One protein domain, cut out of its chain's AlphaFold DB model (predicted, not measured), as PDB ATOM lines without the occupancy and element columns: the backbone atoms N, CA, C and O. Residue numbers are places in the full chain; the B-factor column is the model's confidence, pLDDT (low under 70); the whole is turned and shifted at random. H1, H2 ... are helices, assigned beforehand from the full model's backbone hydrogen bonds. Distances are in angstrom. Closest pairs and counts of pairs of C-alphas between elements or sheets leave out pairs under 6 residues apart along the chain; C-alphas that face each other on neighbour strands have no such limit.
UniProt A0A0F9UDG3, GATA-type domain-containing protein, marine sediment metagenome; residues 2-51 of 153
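This is residues 2 to 51 of the 153 residues of the protein "GATA-type domain-containing protein" of marine sediment metagenome (UniProt A0A0F9UDG3). With little regular structure, the printed part is mostly one long looped stretch between two helices: a first arm with short helix H1 runs out to residues 18 and 19, and the backbone folds back through looped residues 20 to 39 into H2, the longest helix, whose end at Cys 50 comes back to H1. The 50 printed residues hold two named helices, H1 then H2, and no named strand; the class is all helix, with 15 residues in named elements. The whole is compact, with a radius of gyration of the C-alphas of 11.1 A, yet elongated, spanning 35 by 20 by 14 A.

H1, residues 8 to 11, and H2, residues 40 to 50, only just touch, with 3 pairs of C-alphas within 8 A; the closest are those of Ile 8 and Cys 50, 6.5 A apart. Residues 15 to 16 pair antiparallel with residues 22 to 23. In H2, 6 of 7 O i to N i+4 pairs are within hydrogen-bond range; H1 is too short for such a pair.

H1 begins at C-alpha 8 (13.737, -34.367, 11.408) and measures 5.4 A. H2 measures 15.2 A and ends at C-alpha 50 (10.688, -29.400, 14.297).

The C-alphas of Arg 4 and Tyr 19 are the farthest apart, 34.6 A. The link from H1 to H2 is long, 28 residues. The printed part has no cut; residues 2 to 4 have pLDDT under 70.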
ATOM      1  N   ARG A   2      12.170 -31.428  20.362       60.84
ATOM      2  CA  ARG A   2      13.316 -32.073  19.695       60.84
ATOM      3  C   ARG A   2      14.624 -31.656  20.398       60.84
ATOM      4  O   ARG A   2      14.814 -30.446  20.558       60.84
ATOM      5  N   PRO A   3      15.517 -32.571  20.817       62.09
ATOM      6  CA  PRO A   3      16.832 -32.208  21.329       62.09
ATOM      7  C   PRO A   3      17.597 -31.367  20.304       62.09
ATOM      8  O   PRO A   3      17.460 -31.552  19.086       62.09
ATOM      9  N   ARG A   4      18.413 -30.428  20.794       63.81
ATOM     10  CA  ARG A   4      19.273 -29.610  19.930       63.81
ATOM     11  C   ARG A   4      20.120 -30.543  19.053       63.81
ATOM     12  O   ARG A   4      20.821 -31.397  19.576       63.81
ATOM     13  N   GLY A   5      20.041 -30.382  17.732       70.38
ATOM     14  CA  GLY A   5      20.849 -31.146  16.772       70.38
ATOM     15  C   GLY A   5      20.230 -32.439  16.216       70.38
ATOM     16  O   GLY A   5      20.673 -32.885  15.164       70.38
ATOM     17  N   GLU A   6      19.173 -33.009  16.809       83.69
ATOM     18  CA  GLU A   6      18.520 -34.217  16.251       83.69
ATOM     19  C   GLU A   6      17.905 -33.904  14.877       83.69
ATOM     20  O   GLU A   6      17.236 -32.908  14.749       83.69
ATOM     21  N   ARG A   7      18.063 -34.668  13.801       85.88
ATOM     22  CA  ARG A   7      17.440 -34.314  12.504       85.88
ATOM     23  C   ARG A   7      15.953 -34.679  12.472       85.88
ATOM     24  O   ARG A   7      15.526 -35.626  13.124       85.88
ATOM     25  N   ILE A   8      15.157 -34.005  11.631       88.94
ATOM     26  CA  ILE A   8      13.737 -34.367  11.408       88.94
ATOM     27  C   ILE A   8      13.608 -35.840  10.984       88.94
ATOM     28  O   ILE A   8      12.675 -36.527  11.380       88.94
ATOM     29  N   SER A   9      14.561 -36.342  10.194       89.31
ATOM     30  CA  SER A   9      14.620 -37.747   9.776       89.31
ATOM     31  C   SER A   9      14.935 -38.733  10.899       89.31
ATOM     32  O   SER A   9      14.656 -39.910  10.720       89.31
ATOM     33  N   GLN A  10      15.504 -38.283  12.019       90.38
ATOM     34  CA  GLN A  10      15.761 -39.129  13.186       90.38
ATOM     35  C   GLN A  10      14.501 -39.237  14.047       90.38
ATOM     36  O   GLN A  10      14.079 -40.342  14.360       90.38
ATOM     37  N   LYS A  11      13.845 -38.103  14.322       89.06
ATOM     38  CA  LYS A  11      12.602 -38.074  15.105       89.06
ATOM     39  C   LYS A  11      11.410 -38.696  14.372       89.06
ATOM     40  O   LYS A  11      10.607 -39.408  14.961       89.06
ATOM     41  N   TYR A  12      11.297 -38.412  13.078       93.19
ATOM     42  CA  TYR A  12      10.259 -38.941  12.200       93.19
ATOM     43  C   TYR A  12      10.936 -39.728  11.072       93.19
ATOM     44  O   TYR A  12      11.132 -39.174   9.986       93.19
ATOM     45  N   PRO A  13      11.367 -40.980  11.301       95.06
ATOM     46  CA  PRO A  13      12.036 -41.784  10.283       95.06
ATOM     47  C   PRO A  13      11.078 -42.214   9.169       95.06
ATOM     48  O   PRO A  13       9.855 -42.137   9.292       95.06
ATOM     49  N   TRP A  14      11.641 -42.658   8.044       95.75
ATOM     50  CA  TRP A  14      10.858 -43.354   7.023       95.75
ATOM     51  C   TRP A  14      10.317 -44.662   7.597       95.75
ATOM     52  O   TRP A  14      11.050 -45.388   8.263       95.75
ATOM     53  N   ARG A  15       9.045 -44.963   7.328       95.19
ATOM     54  CA  ARG A  15       8.367 -46.160   7.832       95.19
ATOM     55  C   ARG A  15       7.776 -46.976   6.689       95.19
ATOM     56  O   ARG A  15       7.413 -46.417   5.650       95.19
ATOM     57  N   ARG A  16       7.673 -48.287   6.905       96.69
ATOM     58  CA  ARG A  16       7.003 -49.237   6.012       96.69
ATOM     59  C   ARG A  16       6.072 -50.149   6.807       96.69
ATOM     60  O   ARG A  16       6.315 -50.355   7.994       96.69
ATOM     61  N   ASP A  17       5.026 -50.651   6.162       95.19
ATOM     62  CA  ASP A  17       4.176 -51.714   6.709       95.19
ATOM     63  C   ASP A  17       4.803 -53.110   6.499       95.19
ATOM     64  O   ASP A  17       5.897 -53.244   5.943       95.19
ATOM     65  N   SER A  18       4.100 -54.159   6.936       95.94
ATOM     66  CA  SER A  18       4.506 -55.563   6.772       95.94
ATOM     67  C   SER A  18       4.594 -56.022   5.314       95.94
ATOM     68  O   SER A  18       5.259 -57.011   5.027       95.94
ATOM     69  N   TYR A  19       3.941 -55.311   4.394       93.81
ATOM     70  CA  TYR A  19       3.946 -55.593   2.959       93.81
ATOM     71  C   TYR A  19       5.019 -54.780   2.213       93.81
ATOM     72  O   TYR A  19       5.138 -54.868   0.993       93.81
ATOM     73  N   GLY A  20       5.815 -53.979   2.930       93.88
ATOM     74  CA  GLY A  20       6.873 -53.142   2.370       93.88
ATOM     75  C   GLY A  20       6.396 -51.808   1.782       93.88
ATOM     76  O   GLY A  20       7.235 -51.052   1.267       93.88
ATOM     77  N   ASN A  21       5.103 -51.478   1.884       94.69
ATOM     78  CA  ASN A  21       4.553 -50.206   1.420       94.69
ATOM     79  C   ASN A  21       4.988 -49.069   2.340       94.69
ATOM     80  O   ASN A  21       5.085 -49.231   3.555       94.69
ATOM     81  N   TYR A  22       5.219 -47.886   1.773       96.44
ATOM     82  CA  TYR A  22       5.532 -46.704   2.570       96.44
ATOM     83  C   TYR A  22       4.311 -46.257   3.372       96.44
ATOM     84  O   TYR A  22       3.223 -46.093   2.819       96.44
ATOM     85  N   ILE A  23       4.518 -45.986   4.659       97.38
ATOM     86  CA  ILE A  23       3.490 -45.428   5.540       97.38
ATOM     87  C   ILE A  23       3.937 -44.077   6.095       97.38
ATOM     88  O   ILE A  23       5.127 -43.813   6.287       97.38
ATOM     89  N   CYS A  24       2.966 -43.206   6.355       97.25
ATOM     90  CA  CYS A  24       3.186 -41.843   6.815       97.25
ATOM     91  C   CYS A  24       4.002 -41.844   8.107       97.25
ATOM     92  O   CYS A  24       3.609 -42.499   9.067       97.25
ATOM     93  N   ALA A  25       5.093 -41.080   8.174       96.06
ATOM     94  CA  ALA A  25       5.950 -40.991   9.359       96.06
ATOM     95  C   ALA A  25       5.255 -40.349  10.576       96.06
ATOM     96  O   ALA A  25       5.691 -40.567  11.700       96.06
ATOM     97  N   LEU A  26       4.160 -39.608  10.361       95.56
ATOM     98  CA  LEU A  26       3.327 -39.054  11.432       95.56
ATOM     99  C   LEU A  26       2.209 -40.035  11.824       95.56
ATOM    100  O   LEU A  26       2.286 -40.683  12.861       95.56
ATOM    101  N   CYS A  27       1.193 -40.199  10.972       95.81
ATOM    102  CA  CYS A  27      -0.054 -40.888  11.337       95.81
ATOM    103  C   CYS A  27      -0.102 -42.390  11.009       95.81
ATOM    104  O   CYS A  27      -1.061 -43.054  11.378       95.81
ATOM    105  N   GLY A  28       0.882 -42.927  10.281       95.38
ATOM    106  CA  GLY A  28       0.955 -44.360   9.958       95.38
ATOM    107  C   GLY A  28       0.039 -44.835   8.825       95.38
ATOM    108  O   GLY A  28       0.099 -46.003   8.465       95.38
ATOM    109  N   LYS A  29      -0.764 -43.954   8.214       96.38
ATOM    110  CA  LYS A  29      -1.565 -44.295   7.023       96.38
ATOM    111  C   LYS A  29      -0.680 -44.610   5.815       96.38
ATOM    112  O   LYS A  29       0.380 -43.999   5.664       96.38
ATOM    113  N   CYS A  30      -1.149 -45.488   4.930       95.25
ATOM    114  CA  CYS A  30      -0.468 -45.806   3.675       95.25
ATOM    115  C   CYS A  30      -0.236 -44.553   2.823       95.25
ATOM    116  O   CYS A  30      -1.114 -43.698   2.673       95.25
ATOM    117  N   CYS A  31       0.968 -44.442   2.274       93.44
ATOM    118  CA  CYS A  31       1.353 -43.378   1.365       93.44
ATOM    119  C   CYS A  31       1.210 -43.836  -0.087       93.44
ATOM    120  O   CYS A  31       1.564 -44.957  -0.444       93.44
ATOM    121  N   ASN A  32       0.796 -42.915  -0.957       90.00
ATOM    122  CA  ASN A  32       0.835 -43.140  -2.398       90.00
ATOM    123  C   ASN A  32       2.279 -43.022  -2.904       90.00
ATOM    124  O   ASN A  32       2.831 -41.915  -2.970       90.00
ATOM    125  N   GLY A  33       2.869 -44.159  -3.277       89.88
ATOM    126  CA  GLY A  33       4.238 -44.254  -3.782       89.88
ATOM    127  C   GLY A  33       5.298 -43.993  -2.706       89.88
ATOM    128  O   GLY A  33       5.097 -44.250  -1.522       89.88
ATOM    129  N   ARG A  34       6.459 -43.460  -3.111       92.81
ATOM    130  CA  ARG A  34       7.612 -43.205  -2.223       92.81
ATOM    131  C   ARG A  34       7.488 -41.883  -1.453       92.81
ATOM    132  O   ARG A  34       8.369 -41.028  -1.528       92.81
ATOM    133  N   ARG A  35       6.382 -41.684  -0.733       93.31
ATOM    134  CA  ARG A  35       6.142 -40.473   0.074       93.31
ATOM    135  C   ARG A  35       6.342 -40.726   1.564       93.31
ATOM    136  O   ARG A  35       5.927 -41.752   2.090       93.31
ATOM    137  N   LYS A  36       6.955 -39.757   2.250       94.94
ATOM    138  CA  LYS A  36       7.211 -39.833   3.699       94.94
ATOM    139  C   LYS A  36       5.973 -39.523   4.535       94.94
ATOM    140  O   LYS A  36       5.818 -40.051   5.630       94.94
ATOM    141  N   TYR A  37       5.106 -38.658   4.024       96.88
ATOM    142  CA  TYR A  37       3.865 -38.248   4.669       96.88
ATOM    143  C   TYR A  37       2.706 -38.491   3.703       96.88
ATOM    144  O   TYR A  37       2.860 -38.296   2.496       96.88
ATOM    145  N   CYS A  38       1.554 -38.918   4.225       96.19
ATOM    146  CA  CYS A  38       0.378 -39.204   3.398       96.19
ATOM    147  C   CYS A  38      -0.272 -37.934   2.830       96.19
ATOM    148  O   CYS A  38      -0.991 -38.015   1.840       96.19
ATOM    149  N   SER A  39      -0.025 -36.771   3.440       96.06
ATOM    150  CA  SER A  39      -0.591 -35.492   3.023       96.06
ATOM    151  C   SER A  39       0.278 -34.305   3.453       96.06
ATOM    152  O   SER A  39       1.201 -34.453   4.267       96.06
ATOM    153  N   THR A  40      -0.032 -33.126   2.913       95.44
ATOM    154  CA  THR A  40       0.578 -31.841   3.279       95.44
ATOM    155  C   THR A  40       0.338 -31.484   4.738       95.44
ATOM    156  O   THR A  40       1.238 -30.977   5.392       95.44
ATOM    157  N   GLU A  41      -0.820 -31.829   5.292       95.12
ATOM    158  CA  GLU A  41      -1.178 -31.536   6.684       95.12
ATOM    159  C   GLU A  41      -0.301 -32.347   7.642       95.12
ATOM    160  O   GLU A  41       0.226 -31.815   8.618       95.12
ATOM    161  N   CYS A  42      -0.069 -33.630   7.335       95.56
ATOM    162  CA  CYS A  42       0.839 -34.460   8.127       95.56
ATOM    163  C   CYS A  42       2.285 -33.957   8.054       95.56
ATOM    164  O   CYS A  42       3.010 -33.996   9.047       95.56
ATOM    165  N   GLN A  43       2.713 -33.485   6.883       95.56
ATOM    166  CA  GLN A  43       4.021 -32.863   6.734       95.56
ATOM    167  C   GLN A  43       4.110 -31.571   7.559       95.56
ATOM    168  O   GLN A  43       5.050 -31.407   8.333       95.56
ATOM    169  N   ASP A  44       3.125 -30.684   7.437       95.62
ATOM    170  CA  ASP A  44       3.085 -29.399   8.129       95.62
ATOM    171  C   ASP A  44       3.187 -29.565   9.643       95.62
ATOM    172  O   ASP A  44       3.992 -28.880  10.264       95.62
ATOM    173  N   VAL A  45       2.436 -30.499  10.239       94.50
ATOM    174  CA  VAL A  45       2.499 -30.774  11.687       94.50
ATOM    175  C   VAL A  45       3.931 -31.083  12.129       94.50
ATOM    176  O   VAL A  45       4.429 -30.485  13.085       94.50
ATOM    177  N   VAL A  46       4.624 -31.958  11.396       94.25
ATOM    178  CA  VAL A  46       6.007 -32.342  11.710       94.25
ATOM    179  C   VAL A  46       6.964 -31.160  11.574       94.25
ATOM    180  O   VAL A  46       7.807 -30.942  12.447       94.25
ATOM    181  N   TYR A  47       6.854 -30.390  10.491       94.06
ATOM    182  CA  TYR A  47       7.757 -29.265  10.247       94.06
ATOM    183  C   TYR A  47       7.485 -28.084  11.182       94.06
ATOM    184  O   TYR A  47       8.437 -27.463  11.636       94.06
ATOM    185  N   ILE A  48       6.233 -27.802  11.547       93.88
ATOM    186  CA  ILE A  48       5.906 -26.767  12.541       93.88
ATOM    187  C   ILE A  48       6.517 -27.118  13.899       93.88
ATOM    188  O   ILE A  48       7.035 -26.245  14.587       93.88
ATOM    189  N   GLU A  49       6.498 -28.392  14.284       89.62
ATOM    190  CA  GLU A  49       7.111 -28.823  15.538       89.62
ATOM    191  C   GLU A  49       8.649 -28.773  15.498       89.62
ATOM    192  O   GLU A  49       9.292 -28.477  16.509       89.62
ATOM    193  N   CYS A  50       9.253 -29.119  14.361       88.44
ATOM    194  CA  CYS A  50      10.688 -29.400  14.297       88.44
ATOM    195  C   CYS A  50      11.538 -28.290  13.672       88.44
ATOM    196  O   CYS A  50      12.755 -28.298  13.872       88.44
ATOM    197  N   ASP A  51      10.935 -27.386  12.907       90.69
ATOM    198  CA  ASP A  51      11.598 -26.316  12.171       90.69
ATOM    199  C   ASP A  51      10.993 -24.955  12.570       90.69
ATOM    200  O   ASP A  51       9.921 -24.573  12.090       90.69
TER     201      ASP A  51